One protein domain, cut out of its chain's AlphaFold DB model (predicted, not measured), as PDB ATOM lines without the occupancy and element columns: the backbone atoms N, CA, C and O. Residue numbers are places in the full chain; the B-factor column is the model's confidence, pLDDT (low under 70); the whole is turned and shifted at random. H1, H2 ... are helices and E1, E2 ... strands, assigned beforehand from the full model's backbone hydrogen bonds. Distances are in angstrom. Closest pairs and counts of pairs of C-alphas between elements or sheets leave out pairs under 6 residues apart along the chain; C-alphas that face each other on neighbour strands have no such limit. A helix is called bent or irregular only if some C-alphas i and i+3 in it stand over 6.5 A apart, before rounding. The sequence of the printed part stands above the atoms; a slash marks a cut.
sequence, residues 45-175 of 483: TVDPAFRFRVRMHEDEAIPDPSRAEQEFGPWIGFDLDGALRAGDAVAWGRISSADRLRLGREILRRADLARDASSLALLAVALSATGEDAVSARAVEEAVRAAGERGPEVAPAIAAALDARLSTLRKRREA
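What this domain is: This is residues 45 to 175 of the 483 residues of an uncharacterized protein of Phycisphaerae bacterium (UniProt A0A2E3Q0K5). An up-and-down bundle of four helices has a small twisted sheet on one side: H2 and H3 run side by side, H4 crosses them slantwise on one side, and H1 on the other side packs between them and the sheet E1 E4 E5 E6. A separate strand hairpin, E2 and E3, stands near the first part of H1, and residues 60 to 66 of its loop stick out, as do residues 170 to 175 of H4. The printed part has 131 residues, with six named strands, E1 to E6, followed by four named helices, H1 to H4; the class is mixed, helices and strands. The larger sheet has the order E1, E4, E5, E6 and the smaller one E2, E3, both antiparallel. The whole is compact, with a radius of gyration of the C-alphas of 15.1 A and spans of 44 by 39 by 27 A.

How they stand to each other: E1, residues 45 to 50, is an edge strand, antiparallel to E4, residues 75 to 78, at 157 degrees; N 46 and O 76 are 2.8 A apart, within hydrogen-bond range. E2, residues 53 to 55, and E3, residues 70 to 72, form a hairpin in which N 54 and O 71 are 3.1 A apart, within range. From E4 the chain goes on as a meander, each strand the antiparallel neighbour of the one before, through E5, residues 82 to 85, to E6, residues 88 to 91, the other edge strand. N 84 and O 77 are 2.7 A apart, and N 83 and O 90 are 2.8 A apart, both within range. H1, residues 97 to 110, is on this sheet at a height of 9.1 A, making two layers, a helix on one face of a sheet. Its line runs across the strands, at 81 degrees to E1 on the local plane; the closest C-alphas of E4 and H1, those of Gly 77 and Ile 107, are 6.1 A apart. The closest C-alphas of E2 and H1, those of Val 54 and Asp 99, are 5.7 A apart. H2, residues 117 to 128, touches H1 at a shallow tilt of 21 degrees, opposite ways, closest at the C-alphas of Gly 104 and Leu 123, 6.6 A; it only grazes the sheet with residues 122 to 127. H3, residues 134 to 146, touches H2 at a shallow tilt of 10 degrees, opposite ways, closest at the C-alphas of Ser 128 and Ser 136, 4.8 A. H4, residues 148 to 175, touches H3 with residues 150 to 158 alone, opposite ways at 37 degrees, only just a steep tilt, closest at the C-alphas of Val 144 and Gly 151, 4.5 A. H1 and H4 are apart. Each O i to N i+4 pair is within hydrogen-bond range in H2 and H3, against 8 of 10 in H1 and 20 of 24 in H4.

Where its parts are: E1 begins at C-alpha 45, (-31.220, -8.571, 39.861), and is 10.9 A long. E2 measures 6.9 A, E3 6.8 A, E4 8.4 A, E5 9.5 A and E6 10.0 A. H1 begins at C-alpha 97, (-36.693, -17.420, 21.825), and measures 20.8 A, H2 16.3 A and H3 18.2 A. H4 measures 40.0 A and ends at C-alpha 175, (-34.634, -39.614, 36.424). It is irregular, with C-alphas 149 and 152 7.3 A apart, and has a kink of 38 degrees near residue 155.

The domain as a whole: The two C-alphas farthest apart, those of Ala 61 and Glu 149, are 46.2 A apart. The printed part has no cut. The link from E2 to E3, 14 residues, is long. The mean pLDDT of the printed part is 76.0, and 26 residues are under 70, among them 57 to 69, 129 to 133 and 172 to 175.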
ATOM      1  N   THR A  45     -30.021  -9.328  39.484       88.00
ATOM      2  CA  THR A  45     -31.220  -8.571  39.861       88.00
ATOM      3  C   THR A  45     -31.069  -7.069  39.629       88.00
ATOM      4  O   THR A  45     -29.964  -6.535  39.548       88.00
ATOM      5  N   VAL A  46     -32.201  -6.383  39.483       86.88
ATOM      6  CA  VAL A  46     -32.301  -4.936  39.274       86.88
ATOM      7  C   VAL A  46     -33.471  -4.356  40.068       86.88
ATOM      8  O   VAL A  46     -34.583  -4.884  40.028       86.88
ATOM      9  N   ASP A  47     -33.224  -3.236  40.749       81.69
ATOM     10  CA  ASP A  47     -34.220  -2.445  41.481       81.69
ATOM     11  C   ASP A  47     -34.076  -0.960  41.073       81.69
ATOM     12  O   ASP A  47     -32.947  -0.458  41.045       81.69
ATOM     13  N   PRO A  48     -35.155  -0.237  40.699       81.56
ATOM     14  CA  PRO A  48     -36.556  -0.651  40.645       81.56
ATOM     15  C   PRO A  48     -36.887  -1.634  39.521       81.56
ATOM     16  O   PRO A  48     -36.384  -1.536  38.397       81.56
ATOM     17  N   ALA A  49     -37.820  -2.535  39.829       83.44
ATOM     18  CA  ALA A  49     -38.408  -3.463  38.876       83.44
ATOM     19  C   ALA A  49     -38.961  -2.739  37.638       83.44
ATOM     20  O   ALA A  49     -39.508  -1.635  37.731       83.44
ATOM     21  N   PHE A  50     -38.864  -3.362  36.463       84.38
ATOM     22  CA  PHE A  50     -39.179  -2.682  35.210       84.38
ATOM     23  C   PHE A  50     -40.112  -3.464  34.296       84.38
ATOM     24  O   PHE A  50     -40.209  -4.687  34.328       84.38
ATOM     25  N   ARG A  51     -40.838  -2.731  33.451       83.94
ATOM     26  CA  ARG A  51     -41.819  -3.317  32.538       83.94
ATOM     27  C   ARG A  51     -41.192  -3.518  31.167       83.94
ATOM     28  O   ARG A  51     -40.856  -2.557  30.483       83.94
ATOM     29  N   PHE A  52     -41.074  -4.778  30.778       80.62
ATOM     30  CA  PHE A  52     -40.669  -5.211  29.448       80.62
ATOM     31  C   PHE A  52     -41.749  -6.145  28.909       80.62
ATOM     32  O   PHE A  52     -42.290  -6.947  29.670       80.62
ATOM     33  N   ARG A  53     -42.105  -6.011  27.633       83.31
ATOM     34  CA  ARG A  53     -43.130  -6.851  27.010       83.31
ATOM     35  C   ARG A  53     -42.458  -8.049  26.359       83.31
ATOM     36  O   ARG A  53     -41.626  -7.846  25.470       83.31
ATOM     37  N   VAL A  54     -42.846  -9.251  26.761       82.88
ATOM     38  CA  VAL A  54     -42.362 -10.507  26.174       82.88
ATOM     39  C   VAL A  54     -43.535 -11.320  25.656       82.88
ATOM     40  O   VAL A  54     -44.609 -11.318  26.256       82.88
ATOM     41  N   ARG A  55     -43.337 -11.990  24.523       82.88
ATOM     42  CA  ARG A  55     -44.254 -13.020  24.050       82.88
ATOM     43  C   ARG A  55     -43.919 -14.314  24.759       82.88
ATOM     44  O   ARG A  55     -42.746 -14.707  24.777       82.88
ATOM     45  N   MET A  56     -44.936 -14.952  25.304       79.06
ATOM     46  CA  MET A  56     -44.818 -16.306  25.805       79.06
ATOM     47  C   MET A  56     -44.860 -17.294  24.645       79.06
ATOM     48  O   MET A  56     -45.399 -17.010  23.574       79.06
ATOM     49  N   HIS A  57     -44.174 -18.411  24.833       63.88
ATOM     50  CA  HIS A  57     -44.306 -19.569  23.977       63.88
ATOM     51  C   HIS A  57     -45.721 -20.099  24.198       63.88
ATOM     52  O   HIS A  57     -46.075 -20.424  25.330       63.88
ATOM     53  N   GLU A  58     -46.536 -20.125  23.148       51.38
ATOM     54  CA  GLU A  58     -47.757 -20.921  23.184       51.38
ATOM     55  C   GLU A  58     -47.315 -22.389  23.255       51.38
ATOM     56  O   GLU A  58     -46.402 -22.798  22.521       51.38
ATOM     57  N   ASP A  59     -47.912 -23.166  24.165       45.81
ATOM     58  CA  ASP A  59     -47.951 -24.622  24.003       45.81
ATOM     59  C   ASP A  59     -48.404 -24.897  22.560       45.81
ATOM     60  O   ASP A  59     -49.239 -24.152  22.051       45.81
ATOM     61  N   GLU A  60     -47.826 -25.898  21.889       37.28
ATOM     62  CA  GLU A  60     -47.798 -26.133  20.425       37.28
ATOM     63  C   GLU A  60     -49.159 -26.185  19.665       37.28
ATOM     64  O   GLU A  60     -49.224 -26.639  18.527       37.28
ATOM     65  N   ALA A  61     -50.268 -25.712  20.230       34.84
ATOM     66  CA  ALA A  61     -51.623 -25.956  19.769       34.84
ATOM     67  C   ALA A  61     -52.274 -24.891  18.857       34.84
ATOM     68  O   ALA A  61     -53.378 -25.165  18.386       34.84
ATOM     69  N   ILE A  62     -51.701 -23.708  18.560       33.09
ATOM     70  CA  ILE A  62     -52.361 -22.741  17.641       33.09
ATOM     71  C   ILE A  62     -51.356 -21.940  16.783       33.09
ATOM     72  O   ILE A  62     -50.573 -21.164  17.315       33.09
ATOM     73  N   PRO A  63     -51.396 -22.019  15.437       36.16
ATOM     74  CA  PRO A  63     -50.568 -21.192  14.568       36.16
ATOM     75  C   PRO A  63     -51.308 -19.893  14.203       36.16
ATOM     76  O   PRO A  63     -51.643 -19.670  13.041       36.16
ATOM     77  N   ASP A  64     -51.591 -19.028  15.181       40.62
ATOM     78  CA  ASP A  64     -52.039 -17.654  14.906       40.62
ATOM     79  C   ASP A  64     -51.058 -16.641  15.524       40.62
ATOM     80  O   ASP A  64     -51.146 -16.317  16.711       40.62
ATOM     81  N   PRO A  65     -50.128 -16.070  14.735       42.56
ATOM     82  CA  PRO A  65     -49.131 -15.129  15.240       42.56
ATOM     83  C   PRO A  65     -49.736 -13.814  15.764       42.56
ATOM     84  O   PRO A  65     -49.009 -13.008  16.351       42.56
ATOM     85  N   SER A  66     -51.040 -13.572  15.569       43.34
ATOM     86  CA  SER A  66     -51.752 -12.418  16.122       43.34
ATOM     87  C   SER A  66     -52.264 -12.620  17.560       43.34
ATOM     88  O   SER A  66     -52.697 -11.642  18.174       43.34
ATOM     89  N   ARG A  67     -52.167 -13.841  18.119       43.66
ATOM     90  CA  ARG A  67     -52.716 -14.216  19.439       43.66
ATOM     91  C   ARG A  67     -51.711 -14.614  20.524       43.66
ATOM     92  O   ARG A  67     -52.160 -14.843  21.640       43.66
ATOM     93  N   ALA A  68     -50.403 -14.578  20.254       53.19
ATOM     94  CA  ALA A  68     -49.381 -14.906  21.255       53.19
ATOM     95  C   ALA A  68     -49.636 -14.191  22.594       53.19
ATOM     96  O   ALA A  68     -49.694 -12.953  22.627       53.19
ATOM     97  N   GLU A  69     -49.755 -14.952  23.688       59.72
ATOM     98  CA  GLU A  69     -49.897 -14.394  25.034       59.72
ATOM     99  C   GLU A  69     -48.720 -13.449  25.322       59.72
ATOM    100  O   GLU A  69     -47.544 -13.812  25.233       59.72
ATOM    101  N   GLN A  70     -49.032 -12.185  25.610       71.56
ATOM    102  CA  GLN A  70     -48.037 -11.163  25.917       71.56
ATOM    103  C   GLN A  70     -48.109 -10.835  27.393       71.56
ATOM    104  O   GLN A  70     -49.129 -10.344  27.877       71.56
ATOM    105  N   GLU A  71     -46.994 -11.006  28.088       71.88
ATOM    106  CA  GLU A  71     -46.897 -10.591  29.475       71.88
ATOM    107  C   GLU A  71     -46.069  -9.317  29.611       71.88
ATOM    108  O   GLU A  71     -45.096  -9.056  28.889       71.88
ATOM    109  N   PHE A  72     -46.475  -8.508  30.583       77.19
ATOM    110  CA  PHE A  72     -45.774  -7.309  31.000       77.19
ATOM    111  C   PHE A  72     -45.268  -7.531  32.417       77.19
ATOM    112  O   PHE A  72     -45.994  -8.049  33.259       77.19
ATOM    113  N   GLY A  73     -44.021  -7.130  32.669       74.06
ATOM    114  CA  GLY A  73     -43.396  -7.222  33.989       74.06
ATOM    115  C   GLY A  73     -44.215  -6.574  35.125       74.06
ATOM    116  O   GLY A  73     -45.230  -5.910  34.901       74.06
ATOM    117  N   PRO A  74     -43.709  -6.659  36.357       85.62
ATOM    118  CA  PRO A  74     -42.373  -6.129  36.606       85.62
ATOM    119  C   PRO A  74     -41.293  -7.219  36.664       85.62
ATOM    120  O   PRO A  74     -41.356  -8.127  37.486       85.62
ATOM    121  N   TRP A  75     -40.296  -7.101  35.784       89.88
ATOM    122  CA  TRP A  75     -39.098  -7.939  35.760       89.88
ATOM    123  C   TRP A  75     -38.064  -7.362  36.713       89.88
ATOM    124  O   TRP A  75     -37.817  -6.151  36.702       89.88
ATOM    125  N   ILE A  76     -37.477  -8.231  37.526       90.50
ATOM    126  CA  ILE A  76     -36.512  -7.853  38.563       90.50
ATOM    127  C   ILE A  76     -35.158  -8.519  38.374       90.50
ATOM    128  O   ILE A  76     -34.242  -8.201  39.116       90.50
ATOM    129  N   GLY A  77     -35.009  -9.441  37.423       90.56
ATOM    130  CA  GLY A  77     -33.758 -10.167  37.266       90.56
ATOM    131  C   GLY A  77     -33.857 -11.407  36.393       90.56
ATOM    132  O   GLY A  77     -34.895 -11.648  35.779       90.56
ATOM    133  N   PHE A  78     -32.785 -12.188  36.340       90.50
ATOM    134  CA  PHE A  78     -32.775 -13.534  35.774       90.50
ATOM    135  C   PHE A  78     -31.695 -14.408  36.412       90.50
ATOM    136  O   PHE A  78     -30.712 -13.906  36.959       90.50
ATOM    137  N   ASP A  79     -31.862 -15.716  36.280       85.50
ATOM    138  CA  ASP A  79     -30.864 -16.726  36.609       85.50
ATOM    139  C   ASP A  79     -30.874 -17.872  35.576       85.50
ATOM    140  O   ASP A  79     -31.380 -17.732  34.456       85.50
ATOM    141  N   LEU A  80     -30.256 -18.999  35.940       77.38
ATOM    142  CA  LEU A  80     -30.185 -20.205  35.112       77.38
ATOM    143  C   LEU A  80     -31.538 -20.895  34.904       77.38
ATOM    144  O   LEU A  80     -31.669 -21.679  33.962       77.38
ATOM    145  N   ASP A  81     -32.501 -20.668  35.791       75.44
ATOM    146  CA  ASP A  81     -33.790 -21.349  35.788       75.44
ATOM    147  C   ASP A  81     -34.868 -20.482  35.114       75.44
ATOM    148  O   ASP A  81     -35.767 -21.016  34.457       75.44
ATOM    149  N   GLY A  82     -34.760 -19.151  35.171       84.38
ATOM    150  CA  GLY A  82     -35.710 -18.278  34.491       84.38
ATOM    151  C   GLY A  82     -35.491 -16.776  34.641       84.38
ATOM    152  O   GLY A  82     -34.541 -16.293  35.253       84.38
ATOM    153  N   ALA A  83     -36.424 -16.016  34.072       88.06
ATOM    154  CA  ALA A  83     -36.555 -14.586  34.313       88.06
ATOM    155  C   ALA A  83     -37.326 -14.342  35.617       88.06
ATOM    156  O   ALA A  83     -38.423 -14.862  35.814       88.06
ATOM    157  N   LEU A  84     -36.776 -13.518  36.501       89.88
ATOM    158  CA  LEU A  84     -37.326 -13.231  37.821       89.88
ATOM    159  C   LEU A  84     -38.332 -12.079  37.770       89.88
ATOM    160  O   LEU A  84     -38.113 -11.045  37.120       89.88
ATOM    161  N   ARG A  85     -39.413 -12.237  38.529       87.12
ATOM    162  CA  ARG A  85     -40.491 -11.269  38.723       87.12
ATOM    163  C   ARG A  85     -40.744 -11.036  40.209       87.12
ATOM    164  O   ARG A  85     -40.251 -11.754  41.074       87.12
ATOM    165  N   ALA A  86     -41.479  -9.972  40.520       77.75
ATOM    166  CA  ALA A  86     -41.836  -9.667  41.900       77.75
ATOM    167  C   ALA A  86     -42.769 -10.754  42.470       77.75
ATOM    168  O   ALA A  86     -43.978 -10.697  42.271       77.75
ATOM    169  N   GLY A  87     -42.194 -11.717  43.196       68.56
ATOM    170  CA  GLY A  87     -42.914 -12.800  43.873       68.56
ATOM    171  C   GLY A  87     -42.862 -14.165  43.178       68.56
ATOM    172  O   GLY A  87     -43.286 -15.142  43.786       68.56
ATOM    173  N   ASP A  88     -42.327 -14.259  41.958       79.94
ATOM    174  CA  ASP A  88     -42.230 -15.508  41.191       79.94
ATOM    175  C   ASP A  88     -41.087 -15.492  40.152       79.94
ATOM    176  O   ASP A  88     -40.361 -14.506  39.991       79.94
ATOM    177  N   ALA A  89     -40.899 -16.609  39.444       81.94
ATOM    178  CA  ALA A  89     -39.936 -16.751  38.354       81.94
ATOM    179  C   ALA A  89     -40.593 -17.427  37.144       81.94
ATOM    180  O   ALA A  89     -41.374 -18.369  37.280       81.94
ATOM    181  N   VAL A  90     -40.255 -16.956  35.946       82.00
ATOM    182  CA  VAL A  90     -40.747 -17.489  34.674       82.00
ATOM    183  C   VAL A  90     -39.645 -18.280  34.008       82.00
ATOM    184  O   VAL A  90     -38.634 -17.708  33.603       82.00
ATOM    185  N   ALA A  91     -39.859 -19.584  33.846       82.50
ATOM    186  CA  ALA A  91     -38.910 -20.439  33.149       82.50
ATOM    187  C   ALA A  91     -38.612 -19.902  31.743       82.50
ATOM    188  O   ALA A  91     -39.529 -19.559  30.993       82.50
ATOM    189  N   TRP A  92     -37.334 -19.880  31.359       80.69
ATOM    190  CA  TRP A  92     -36.907 -19.364  30.056       80.69
ATOM    191  C   TRP A  92     -37.642 -20.028  28.885       80.69
ATOM    192  O   TRP A  92     -38.048 -19.331  27.957       80.69
ATOM    193  N   GLY A  93     -37.899 -21.339  28.971       75.88
ATOM    194  CA  GLY A  93     -38.648 -22.111  27.971       75.88
ATOM    195  C   GLY A  93     -40.040 -21.549  27.655       75.88
ATOM    196  O   GLY A  93     -40.477 -21.619  26.511       75.88
ATOM    197  N   ARG A  94     -40.692 -20.899  28.628       76.75
ATOM    198  CA  ARG A  94     -42.017 -20.284  28.458       76.75
ATOM    199  C   ARG A  94     -41.985 -18.947  27.730       76.75
ATOM    200  O   ARG A  94     -43.033 -18.466  27.333       76.75
ATOM    201  N   ILE A  95     -40.823 -18.327  27.550       80.50
ATOM    202  CA  ILE A  95     -40.671 -17.062  26.820       80.50
ATOM    203  C   ILE A  95     -40.258 -17.399  25.383       80.50
ATOM    204  O   ILE A  95     -39.440 -18.290  25.178       80.50
ATOM    205  N   SER A  96     -40.780 -16.705  24.372       78.62
ATOM    206  CA  SER A  96     -40.364 -16.924  22.978       78.62
ATOM    207  C   SER A  96     -38.858 -16.678  22.791       78.62
ATOM    208  O   SER A  96     -38.323 -15.712  23.342       78.62
ATOM    209  N   SER A  97     -38.162 -17.494  21.985       71.69
ATOM    210  CA  SER A  97     -36.693 -17.420  21.825       71.69
ATOM    211  C   SER A  97     -36.180 -16.010  21.506       71.69
ATOM    212  O   SER A  97     -35.209 -15.547  22.105       71.69
ATOM    213  N   ALA A  98     -36.868 -15.270  20.627       70.81
ATOM    214  CA  ALA A  98     -36.486 -13.901  20.266       70.81
ATOM    215  C   ALA A  98     -36.564 -12.911  21.448       70.81
ATOM    216  O   ALA A  98     -35.814 -11.932  21.491       70.81
ATOM    217  N   ASP A  99     -37.456 -13.157  22.409       82.88
ATOM    218  CA  ASP A  99     -37.659 -12.288  23.565       82.88
ATOM    219  C   ASP A  99     -36.767 -12.643  24.754       82.88
ATOM    220  O   ASP A  99     -36.442 -11.742  25.530       82.88
ATOM    221  N   ARG A 100     -36.286 -13.891  24.856       84.25
ATOM    222  CA  ARG A 100     -35.373 -14.322  25.928       84.25
ATOM    223  C   ARG A 100     -34.087 -13.484  25.954       84.25
ATOM    224  O   ARG A 100     -33.767 -12.851  26.960       84.25
ATOM    225  N   LEU A 101     -33.392 -13.397  24.813       85.44
ATOM    226  CA  LEU A 101     -32.154 -12.613  24.678       85.44
ATOM    227  C   LEU A 101     -32.398 -11.115  24.900       85.44
ATOM    228  O   LEU A 101     -31.588 -10.421  25.516       85.44
ATOM    229  N   ARG A 102     -33.525 -10.610  24.395       87.12
ATOM    230  CA  ARG A 102     -33.894  -9.198  24.494       87.12
ATOM    231  C   ARG A 102     -34.154  -8.789  25.948       87.12
ATOM    232  O   ARG A 102     -33.640  -7.758  26.379       87.12
ATOM    233  N   LEU A 103     -34.901  -9.607  26.692       87.75
ATOM    234  CA  LEU A 103     -35.163  -9.407  28.114       87.75
ATOM    235  C   LEU A 103     -33.866  -9.484  28.929       87.75
ATOM    236  O   LEU A 103     -33.569  -8.550  29.670       87.75
ATOM    237  N   GLY A 104     -33.062 -10.536  28.739       87.81
ATOM    238  CA  GLY A 104     -31.788 -10.705  29.445       87.81
ATOM    239  C   GLY A 104     -30.838  -9.521  29.248       87.81
ATOM    240  O   GLY A 104     -30.322  -8.972  30.217       87.81
ATOM    241  N   ARG A 105     -30.676  -9.034  28.009       90.00
ATOM    242  CA  ARG A 105     -29.841  -7.853  27.713       90.00
ATOM    243  C   ARG A 105     -30.333  -6.585  28.394       90.00
ATOM    244  O   ARG A 105     -29.519  -5.772  28.825       90.00
ATOM    245  N   GLU A 106     -31.644  -6.393  28.468       91.25
ATOM    246  CA  GLU A 106     -32.213  -5.228  29.139       91.25
ATOM    247  C   GLU A 106     -31.994  -5.294  30.658       91.25
ATOM    248  O   GLU A 106     -31.666  -4.270  31.260       91.25
ATOM    249  N   ILE A 107     -32.086  -6.485  31.261       90.75
ATOM    250  CA  ILE A 107     -31.740  -6.705  32.674       90.75
ATOM    251  C   ILE A 107     -30.259  -6.391  32.902       90.75
ATOM    252  O   ILE A 107     -29.939  -5.563  33.750       90.75
ATOM    253  N   LEU A 108     -29.363  -6.966  32.090       90.31
ATOM    254  CA  LEU A 108     -27.924  -6.702  32.178       90.31
ATOM    255  C   LEU A 108     -27.605  -5.214  32.037       90.31
ATOM    256  O   LEU A 108     -26.790  -4.676  32.775       90.31
ATOM    257  N   ARG A 109     -28.266  -4.515  31.112       91.69
ATOM    258  CA  ARG A 109     -28.075  -3.074  30.913       91.69
ATOM    259  C   ARG A 109     -28.500  -2.258  32.129       91.69
ATOM    260  O   ARG A 109     -27.842  -1.276  32.444       91.69
ATOM    261  N   ARG A 110     -29.589  -2.637  32.797       90.00
ATOM    262  CA  ARG A 110     -30.077  -1.952  34.004       90.00
ATOM    263  C   ARG A 110     -29.260  -2.279  35.248       90.00
ATOM    264  O   ARG A 110     -29.167  -1.427  36.121       90.00
ATOM    265  N   ALA A 111     -28.651  -3.460  35.291       87.38
ATOM    266  CA  ALA A 111     -27.693  -3.853  36.319       87.38
ATOM    267  C   ALA A 111     -26.292  -3.246  36.106       87.38
ATOM    268  O   ALA A 111     -25.407  -3.494  36.913       87.38
ATOM    269  N   ASP A 112     -26.078  -2.486  35.023       88.56
ATOM    270  CA  ASP A 112     -24.763  -1.988  34.584       88.56
ATOM    271  C   ASP A 112     -23.743  -3.103  34.254       88.56
ATOM    272  O   ASP A 112     -22.532  -2.951  34.373       88.56
ATOM    273  N   LEU A 113     -24.245  -4.249  33.780       85.06
ATOM    274  CA  LEU A 113     -23.492  -5.467  33.446       85.06
ATOM    275  C   LEU A 113     -23.587  -5.845  31.957       85.06
ATOM    276  O   LEU A 113     -23.191  -6.932  31.550       85.06
ATOM    277  N   ALA A 114     -24.087  -4.953  31.094       81.94
ATOM    278  CA  ALA A 114     -24.281  -5.232  29.660       81.94
ATOM    279  C   ALA A 114     -22.994  -5.532  28.869       81.94
ATOM    280  O   ALA A 114     -23.069  -5.930  27.706       81.94
ATOM    281  N   ARG A 115     -21.822  -5.298  29.464       81.19
ATOM    282  CA  ARG A 115     -20.505  -5.618  28.894       81.19
ATOM    283  C   ARG A 115     -19.679  -6.526  29.798       81.19
ATOM    284  O   ARG A 115     -18.531  -6.805  29.473       81.19
ATOM    285  N   ASP A 116     -20.244  -6.955  30.921       82.75
ATOM    286  CA  ASP A 116     -19.563  -7.859  31.826       82.75
ATOM    287  C   ASP A 116     -19.550  -9.264  31.215       82.75
ATOM    288  O   ASP A 116     -20.597  -9.848  30.926       82.75
ATOM    289  N   ALA A 117     -18.347  -9.784  30.969       78.06
ATOM    290  CA  ALA A 117     -18.164 -11.059  30.286       78.06
ATOM    291  C   ALA A 117     -18.804 -12.218  31.066       78.06
ATOM    292  O   ALA A 117     -19.404 -13.100  30.456       78.06
ATOM    293  N   SER A 118     -18.732 -12.193  32.400       79.50
ATOM    294  CA  SER A 118     -19.305 -13.231  33.267       79.50
ATOM    295  C   SER A 118     -20.830 -13.236  33.207       79.50
ATOM    296  O   SER A 118     -21.451 -14.289  33.086       79.50
ATOM    297  N   SER A 119     -21.437 -12.054  33.211       83.44
ATOM    298  CA  SER A 119     -22.886 -11.879  33.129       83.44
ATOM    299  C   SER A 119     -23.444 -12.232  31.747       83.44
ATOM    300  O   SER A 119     -24.516 -12.831  31.634       83.44
ATOM    301  N   LEU A 120     -22.708 -11.911  30.677       82.00
ATOM    302  CA  LEU A 120     -23.056 -12.321  29.312       82.00
ATOM    303  C   LEU A 120     -22.885 -13.831  29.105       82.00
ATOM    304  O   LEU A 120     -23.721 -14.447  28.445       82.00
ATOM    305  N   ALA A 121     -21.852 -14.435  29.697       80.00
ATOM    306  CA  ALA A 121     -21.667 -15.883  29.708       80.00
ATOM    307  C   ALA A 121     -22.817 -16.589  30.445       80.00
ATOM    308  O   ALA A 121     -23.357 -17.564  29.927       80.00
ATOM    309  N   LEU A 122     -23.256 -16.062  31.595       81.75
ATOM    310  CA  LEU A 122     -24.415 -16.582  32.329       81.75
ATOM    311  C   LEU A 122     -25.687 -16.554  31.477       81.75
ATOM    312  O   LEU A 122     -26.401 -17.554  31.403       81.75
ATOM    313  N   LEU A 123     -25.945 -15.437  30.792       84.50
ATOM    314  CA  LEU A 123     -27.075 -15.324  29.874       84.50
ATOM    315  C   LEU A 123     -26.973 -16.345  28.730       84.50
ATOM    316  O   LEU A 123     -27.954 -17.015  28.423       84.50
ATOM    317  N   ALA A 124     -25.797 -16.506  28.122       82.94
ATOM    318  CA  ALA A 124     -25.590 -17.479  27.050       82.94
ATOM    319  C   ALA A 124     -25.847 -18.925  27.510       82.94
ATOM    320  O   ALA A 124     -26.501 -19.690  26.794       82.94
ATOM    321  N   VAL A 125     -25.397 -19.284  28.719       76.56
ATOM    322  CA  VAL A 125     -25.642 -20.602  29.327       76.56
ATOM    323  C   VAL A 125     -27.132 -20.820  29.597       76.56
ATOM    324  O   VAL A 125     -27.670 -21.866  29.233       76.56
ATOM    325  N   ALA A 126     -27.813 -19.831  30.176       77.31
ATOM    326  CA  ALA A 126     -29.243 -19.909  30.465       77.31
ATOM    327  C   ALA A 126     -30.093 -20.073  29.190       77.31
ATOM    328  O   ALA A 126     -31.027 -20.872  29.167       77.31
ATOM    329  N   LEU A 127     -29.743 -19.364  28.109       79.94
ATOM    330  CA  LEU A 127     -30.444 -19.452  26.824       79.94
ATOM    331  C   LEU A 127     -30.212 -20.796  26.127       79.94
ATOM    332  O   LEU A 127     -31.173 -21.457  25.745       79.94
ATOM    333  N   SER A 128     -28.964 -21.246  26.033       75.50
ATOM    334  CA  SER A 128     -28.628 -22.495  25.331       75.50
ATOM    335  C   SER A 128     -29.202 -23.736  26.022       75.50
ATOM    336  O   SER A 128     -29.584 -24.696  25.361       75.50
ATOM    337  N   ALA A 129     -29.345 -23.708  27.353       65.00
ATOM    338  CA  ALA A 129     -30.003 -24.773  28.114       65.00
ATOM    339  C   ALA A 129     -31.510 -24.914  27.804       65.00
ATOM    340  O   ALA A 129     -32.140 -25.872  28.249       65.00
ATOM    341  N   THR A 130     -32.092 -23.968  27.060       65.50
ATOM    342  CA  THR A 130     -33.513 -23.962  26.678       65.50
ATOM    343  C   THR A 130     -33.756 -24.388  25.230       65.50
ATOM    344  O   THR A 130     -34.909 -24.583  24.854       65.50
ATOM    345  N   GLY A 131     -32.694 -24.542  24.428       60.56
ATOM    346  CA  GLY A 131     -32.736 -25.004  23.039       60.56
ATOM    347  C   GLY A 131     -31.461 -24.643  22.266       60.56
ATOM    348  O   GLY A 131     -30.934 -23.540  22.407       60.56
ATOM    349  N   GLU A 132     -30.975 -25.553  21.419       61.81
ATOM    350  CA  GLU A 132     -29.838 -25.312  20.516       61.81
ATOM    351  C   GLU A 132     -30.293 -24.513  19.281       61.81
ATOM    352  O   GLU A 132     -30.489 -25.055  18.195       61.81
ATOM    353  N   ASP A 133     -30.526 -23.211  19.456       66.12
ATOM    354  CA  ASP A 133     -31.006 -22.316  18.400       66.12
ATOM    355  C   ASP A 133     -30.019 -21.178  18.063       66.12
ATOM    356  O   ASP A 133     -29.036 -20.908  18.759       66.12
ATOM    357  N   ALA A 134     -30.284 -20.471  16.959       74.50
ATOM    358  CA  ALA A 134     -29.449 -19.358  16.497       74.50
ATOM    359  C   ALA A 134     -29.370 -18.189  17.505       74.50
ATOM    360  O   ALA A 134     -28.451 -17.371  17.439       74.50
ATOM    361  N   VAL A 135     -30.326 -18.087  18.436       70.12
ATOM    362  CA  VAL A 135     -30.338 -17.058  19.487       70.12
ATOM    363  C   VAL A 135     -29.291 -17.377  20.549       70.12
ATOM    364  O   VAL A 135     -28.544 -16.489  20.969       70.12
ATOM    365  N   SER A 136     -29.203 -18.645  20.929       68.06
ATOM    366  CA  SER A 136     -28.227 -19.166  21.879       68.06
ATOM    367  C   SER A 136     -26.799 -19.059  21.338       68.06
ATOM    368  O   SER A 136     -25.929 -18.499  22.008       68.06
ATOM    369  N   ALA A 137     -26.583 -19.447  20.074       77.50
ATOM    370  CA  ALA A 137     -25.295 -19.277  19.391       77.50
ATOM    371  C   ALA A 137     -24.843 -17.806  19.374       77.50
ATOM    372  O   ALA A 137     -23.700 -17.485  19.705       77.50
ATOM    373  N   ARG A 138     -25.772 -16.888  19.084       80.69
ATOM    374  CA  ARG A 138     -25.493 -15.452  19.102       80.69
ATOM    375  C   ARG A 138     -25.083 -14.964  20.490       80.69
ATOM    376  O   ARG A 138     -24.146 -14.183  20.587       80.69
ATOM    377  N   ALA A 139     -25.747 -15.406  21.560       80.00
ATOM    378  CA  ALA A 139     -25.397 -15.007  22.924       80.00
ATOM    379  C   ALA A 139     -23.967 -15.432  23.310       80.00
ATOM    380  O   ALA A 139     -23.240 -14.642  23.918       80.00
ATOM    381  N   VAL A 140     -23.540 -16.629  22.891       83.06
ATOM    382  CA  VAL A 140     -22.162 -17.116  23.070       83.06
ATOM    383  C   VAL A 140     -21.167 -16.227  22.316       83.06
ATOM    384  O   VAL A 140     -20.191 -15.760  22.905       83.06
ATOM    385  N   GLU A 141     -21.433 -15.917  21.045       86.94
ATOM    386  CA  GLU A 141     -20.590 -15.008  20.254       86.94
ATOM    387  C   GLU A 141     -20.489 -13.610  20.883       86.94
ATOM    388  O   GLU A 141     -19.415 -13.001  20.895       86.94
ATOM    389  N   GLU A 142     -21.594 -13.073  21.420       83.94
ATOM    390  CA  GLU A 142     -21.581 -11.773  22.097       83.94
ATOM    391  C   GLU A 142     -20.744 -11.804  23.383       83.94
ATOM    392  O   GLU A 142     -19.995 -10.853  23.618       83.94
ATOM    393  N   ALA A 143     -20.820 -12.879  24.175       83.06
ATOM    394  CA  ALA A 143     -20.033 -13.046  25.397       83.06
ATOM    395  C   ALA A 143     -18.527 -13.139  25.100       83.06
ATOM    396  O   ALA A 143     -17.731 -12.412  25.697       83.06
ATOM    397  N   VAL A 144     -18.140 -13.958  24.116       85.00
ATOM    398  CA  VAL A 144     -16.740 -14.103  23.678       85.00
ATOM    399  C   VAL A 144     -16.190 -12.777  23.156       85.00
ATOM    400  O   VAL A 144     -15.082 -12.376  23.503       85.00
ATOM    401  N   ARG A 145     -16.983 -12.046  22.367       86.81
ATOM    402  CA  ARG A 145     -16.596 -10.729  21.848       86.81
ATOM    403  C   ARG A 145     -16.479  -9.675  22.949       86.81
ATOM    404  O   ARG A 145     -15.575  -8.845  22.890       86.81
ATOM    405  N   ALA A 146     -17.380  -9.673  23.931       82.81
ATOM    406  CA  ALA A 146     -17.335  -8.734  25.053       82.81
ATOM    407  C   ALA A 146     -16.130  -8.979  25.975       82.81
ATOM    408  O   ALA A 146     -15.604  -8.027  26.546       82.81
ATOM    409  N   ALA A 147     -15.652 -10.224  26.059       80.50
ATOM    410  CA  ALA A 147     -14.448 -10.587  26.801       80.50
ATOM    411  C   ALA A 147     -13.136 -10.063  26.177       80.50
ATOM    412  O   ALA A 147     -12.093 -10.102  26.832       80.50
ATOM    413  N   GLY A 148     -13.166  -9.557  24.936       84.69
ATOM    414  CA  GLY A 148     -12.000  -8.966  24.278       84.69
ATOM    415  C   GLY A 148     -10.828  -9.945  24.184       84.69
ATOM    416  O   GLY A 148     -10.982 -11.057  23.685       84.69
ATOM    417  N   GLU A 149      -9.658  -9.554  24.693       83.38
ATOM    418  CA  GLU A 149      -8.440 -10.384  24.691       83.38
ATOM    419  C   GLU A 149      -8.594 -11.700  25.470       83.38
ATOM    420  O   GLU A 149      -7.898 -12.667  25.173       83.38
ATOM    421  N   ARG A 150      -9.552 -11.778  26.405       76.94
ATOM    422  CA  ARG A 150      -9.875 -13.000  27.162       76.94
ATOM    423  C   ARG A 150     -10.876 -13.911  26.444       76.94
ATOM    424  O   ARG A 150     -11.194 -14.987  26.942       76.94
ATOM    425  N   GLY A 151     -11.377 -13.515  25.273       76.94
ATOM    426  CA  GLY A 151     -12.315 -14.303  24.465       76.94
ATOM    427  C   GLY A 151     -11.879 -15.756  24.204       76.94
ATOM    428  O   GLY A 151     -12.708 -16.650  24.382       76.94
ATOM    429  N   PRO A 152     -10.603 -16.030  23.856       80.44
ATOM    430  CA  PRO A 152     -10.102 -17.395  23.665       80.44
ATOM    431  C   PRO A 152     -10.168 -18.284  24.917       80.44
ATOM    432  O   PRO A 152     -10.268 -19.498  24.783       80.44
ATOM    433  N   GLU A 153     -10.137 -17.700  26.118       76.81
ATOM    434  CA  GLU A 153     -10.277 -18.418  27.395       76.81
ATOM    435  C   GLU A 153     -11.752 -18.596  27.786       76.81
ATOM    436  O   GLU A 153     -12.149 -19.625  28.330       76.81
ATOM    437  N   VAL A 154     -12.586 -17.601  27.473       76.75
ATOM    438  CA  VAL A 154     -14.018 -17.589  27.803       76.75
ATOM    439  C   VAL A 154     -14.811 -18.575  26.940       76.75
ATOM    440  O   VAL A 154     -15.711 -19.240  27.447       76.75
ATOM    441  N   ALA A 155     -14.469 -18.722  25.658       80.25
ATOM    442  CA  ALA A 155     -15.150 -19.644  24.747       80.25
ATOM    443  C   ALA A 155     -15.170 -21.117  25.232       80.25
ATOM    444  O   ALA A 155     -16.263 -21.682  25.335       80.25
ATOM    445  N   PRO A 156     -14.030 -21.755  25.578       78.56
ATOM    446  CA  PRO A 156     -14.032 -23.131  26.080       78.56
ATOM    447  C   PRO A 156     -14.688 -23.258  27.461       78.56
ATOM    448  O   PRO A 156     -15.307 -24.282  27.739       78.56
ATOM    449  N   ALA A 157     -14.614 -22.226  28.309       76.12
ATOM    450  CA  ALA A 157     -15.279 -22.225  29.612       76.12
ATOM    451  C   ALA A 157     -16.813 -22.223  29.479       76.12
ATOM    452  O   ALA A 157     -17.493 -22.984  30.167       76.12
ATOM    453  N   ILE A 158     -17.359 -21.425  28.552       78.75
ATOM    454  CA  ILE A 158     -18.793 -21.440  28.227       78.75
ATOM    455  C   ILE A 158     -19.197 -22.817  27.688       78.75
ATOM    456  O   ILE A 158     -20.183 -23.374  28.159       78.75
ATOM    457  N   ALA A 159     -18.425 -23.393  26.760       79.12
ATOM    458  CA  ALA A 159     -18.708 -24.721  26.208       79.12
ATOM    459  C   ALA A 159     -18.742 -25.812  27.296       79.12
ATOM    460  O   ALA A 159     -19.706 -26.568  27.385       79.12
ATOM    461  N   ALA A 160     -17.754 -25.835  28.195       79.25
ATOM    462  CA  ALA A 160     -17.720 -26.787  29.305       79.25
ATOM    463  C   ALA A 160     -18.906 -26.611  30.278       79.25
ATOM    464  O   ALA A 160     -19.482 -27.594  30.750       79.25
ATOM    465  N   ALA A 161     -19.301 -25.365  30.566       76.19
ATOM    466  CA  ALA A 161     -20.459 -25.072  31.409       76.19
ATOM    467  C   ALA A 161     -21.784 -25.506  30.754       76.19
ATOM    468  O   ALA A 161     -22.670 -26.031  31.438       76.19
ATOM    469  N   LEU A 162     -21.908 -25.331  29.433       75.19
ATOM    470  CA  LEU A 162     -23.041 -25.815  28.644       75.19
ATOM    471  C   LEU A 162     -23.155 -27.337  28.705       75.19
ATOM    472  O   LEU A 162     -24.212 -27.845  29.080       75.19
ATOM    473  N   ASP A 163     -22.065 -28.055  28.435       76.69
ATOM    474  CA  ASP A 163     -22.033 -29.520  28.476       76.69
ATOM    475  C   ASP A 163     -22.429 -30.059  29.861       76.69
ATOM    476  O   ASP A 163     -23.259 -30.968  29.982       76.69
ATOM    477  N   ALA A 164     -21.897 -29.463  30.934       75.50
ATOM    478  CA  ALA A 164     -22.233 -29.843  32.306       75.50
ATOM    479  C   ALA A 164     -23.720 -29.609  32.637       75.50
ATOM    480  O   ALA A 164     -24.366 -30.444  33.291       75.50
ATOM    481  N   ARG A 165     -24.297 -28.492  32.174       73.19
ATOM    482  CA  ARG A 165     -25.709 -28.160  32.407       73.19
ATOM    483  C   ARG A 165     -26.645 -29.044  31.584       73.19
ATOM    484  O   ARG A 165     -27.601 -29.571  32.153       73.19
ATOM    485  N   LEU A 166     -26.355 -29.267  30.302       72.19
ATOM    486  CA  LEU A 166     -27.113 -30.180  29.437       72.19
ATOM    487  C   LEU A 166     -27.078 -31.614  29.974       72.19
ATOM    488  O   LEU A 166     -28.119 -32.263  30.061       72.19
ATOM    489  N   SER A 167     -25.917 -32.082  30.441       74.75
ATOM    490  CA  SER A 167     -25.782 -33.376  31.120       74.75
ATOM    491  C   SER A 167     -26.656 -33.462  32.379       74.75
ATOM    492  O   SER A 167     -27.340 -34.458  32.602       74.75
ATOM    493  N   THR A 168     -26.709 -32.396  33.183       72.25
ATOM    494  CA  THR A 168     -27.568 -32.336  34.379       72.25
ATOM    495  C   THR A 168     -29.057 -32.380  34.023       72.25
ATOM    496  O   THR A 168     -29.816 -33.108  34.663       72.25
ATOM    497  N   LEU A 169     -29.490 -31.632  33.004       64.50
ATOM    498  CA  LEU A 169     -30.876 -31.649  32.527       64.50
ATOM    499  C   LEU A 169     -31.259 -33.013  31.957       64.50
ATOM    500  O   LEU A 169     -32.321 -33.535  32.292       64.50
ATOM    501  N   ARG A 170     -30.369 -33.627  31.175       69.06
ATOM    502  CA  ARG A 170     -30.539 -34.989  30.668       69.06
ATOM    503  C   ARG A 170     -30.708 -35.988  31.809       69.06
ATOM    504  O   ARG A 170     -31.691 -36.713  31.809       69.06
ATOM    505  N   LYS A 171     -29.844 -35.958  32.828       70.81
ATOM    506  CA  LYS A 171     -29.983 -36.814  34.021       70.81
ATOM    507  C   LYS A 171     -31.292 -36.575  34.770       70.81
ATOM    508  O   LYS A 171     -31.895 -37.520  35.259       70.81
ATOM    509  N   ARG A 172     -31.751 -35.323  34.881       64.31
ATOM    510  CA  ARG A 172     -33.051 -35.002  35.500       64.31
ATOM    511  C   ARG A 172     -34.217 -35.564  34.692       64.31
ATOM    512  O   ARG A 172     -35.152 -36.070  35.300       64.31
ATOM    513  N   ARG A 173     -34.149 -35.486  33.360       57.88
ATOM    514  CA  ARG A 173     -35.132 -36.079  32.449       57.88
ATOM    515  C   ARG A 173     -35.129 -37.600  32.549       57.88
ATOM    516  O   ARG A 173     -36.177 -38.165  32.807       57.88
ATOM    517  N   GLU A 174     -33.962 -38.234  32.464       62.62
ATOM    518  CA  GLU A 174     -33.795 -39.681  32.648       62.62
ATOM    519  C   GLU A 174     -34.317 -40.125  34.029       62.62
ATOM    520  O   GLU A 174     -35.001 -41.133  34.134       62.62
ATOM    521  N   ALA A 175     -34.093 -39.342  35.089       55.31
ATOM    522  CA  ALA A 175     -34.634 -39.614  36.424       55.31
ATOM    523  C   ALA A 175     -36.143 -39.328  36.564       55.31
ATOM    524  O   ALA A 175     -36.784 -39.855  37.473       55.31
TER     525      ALA A 175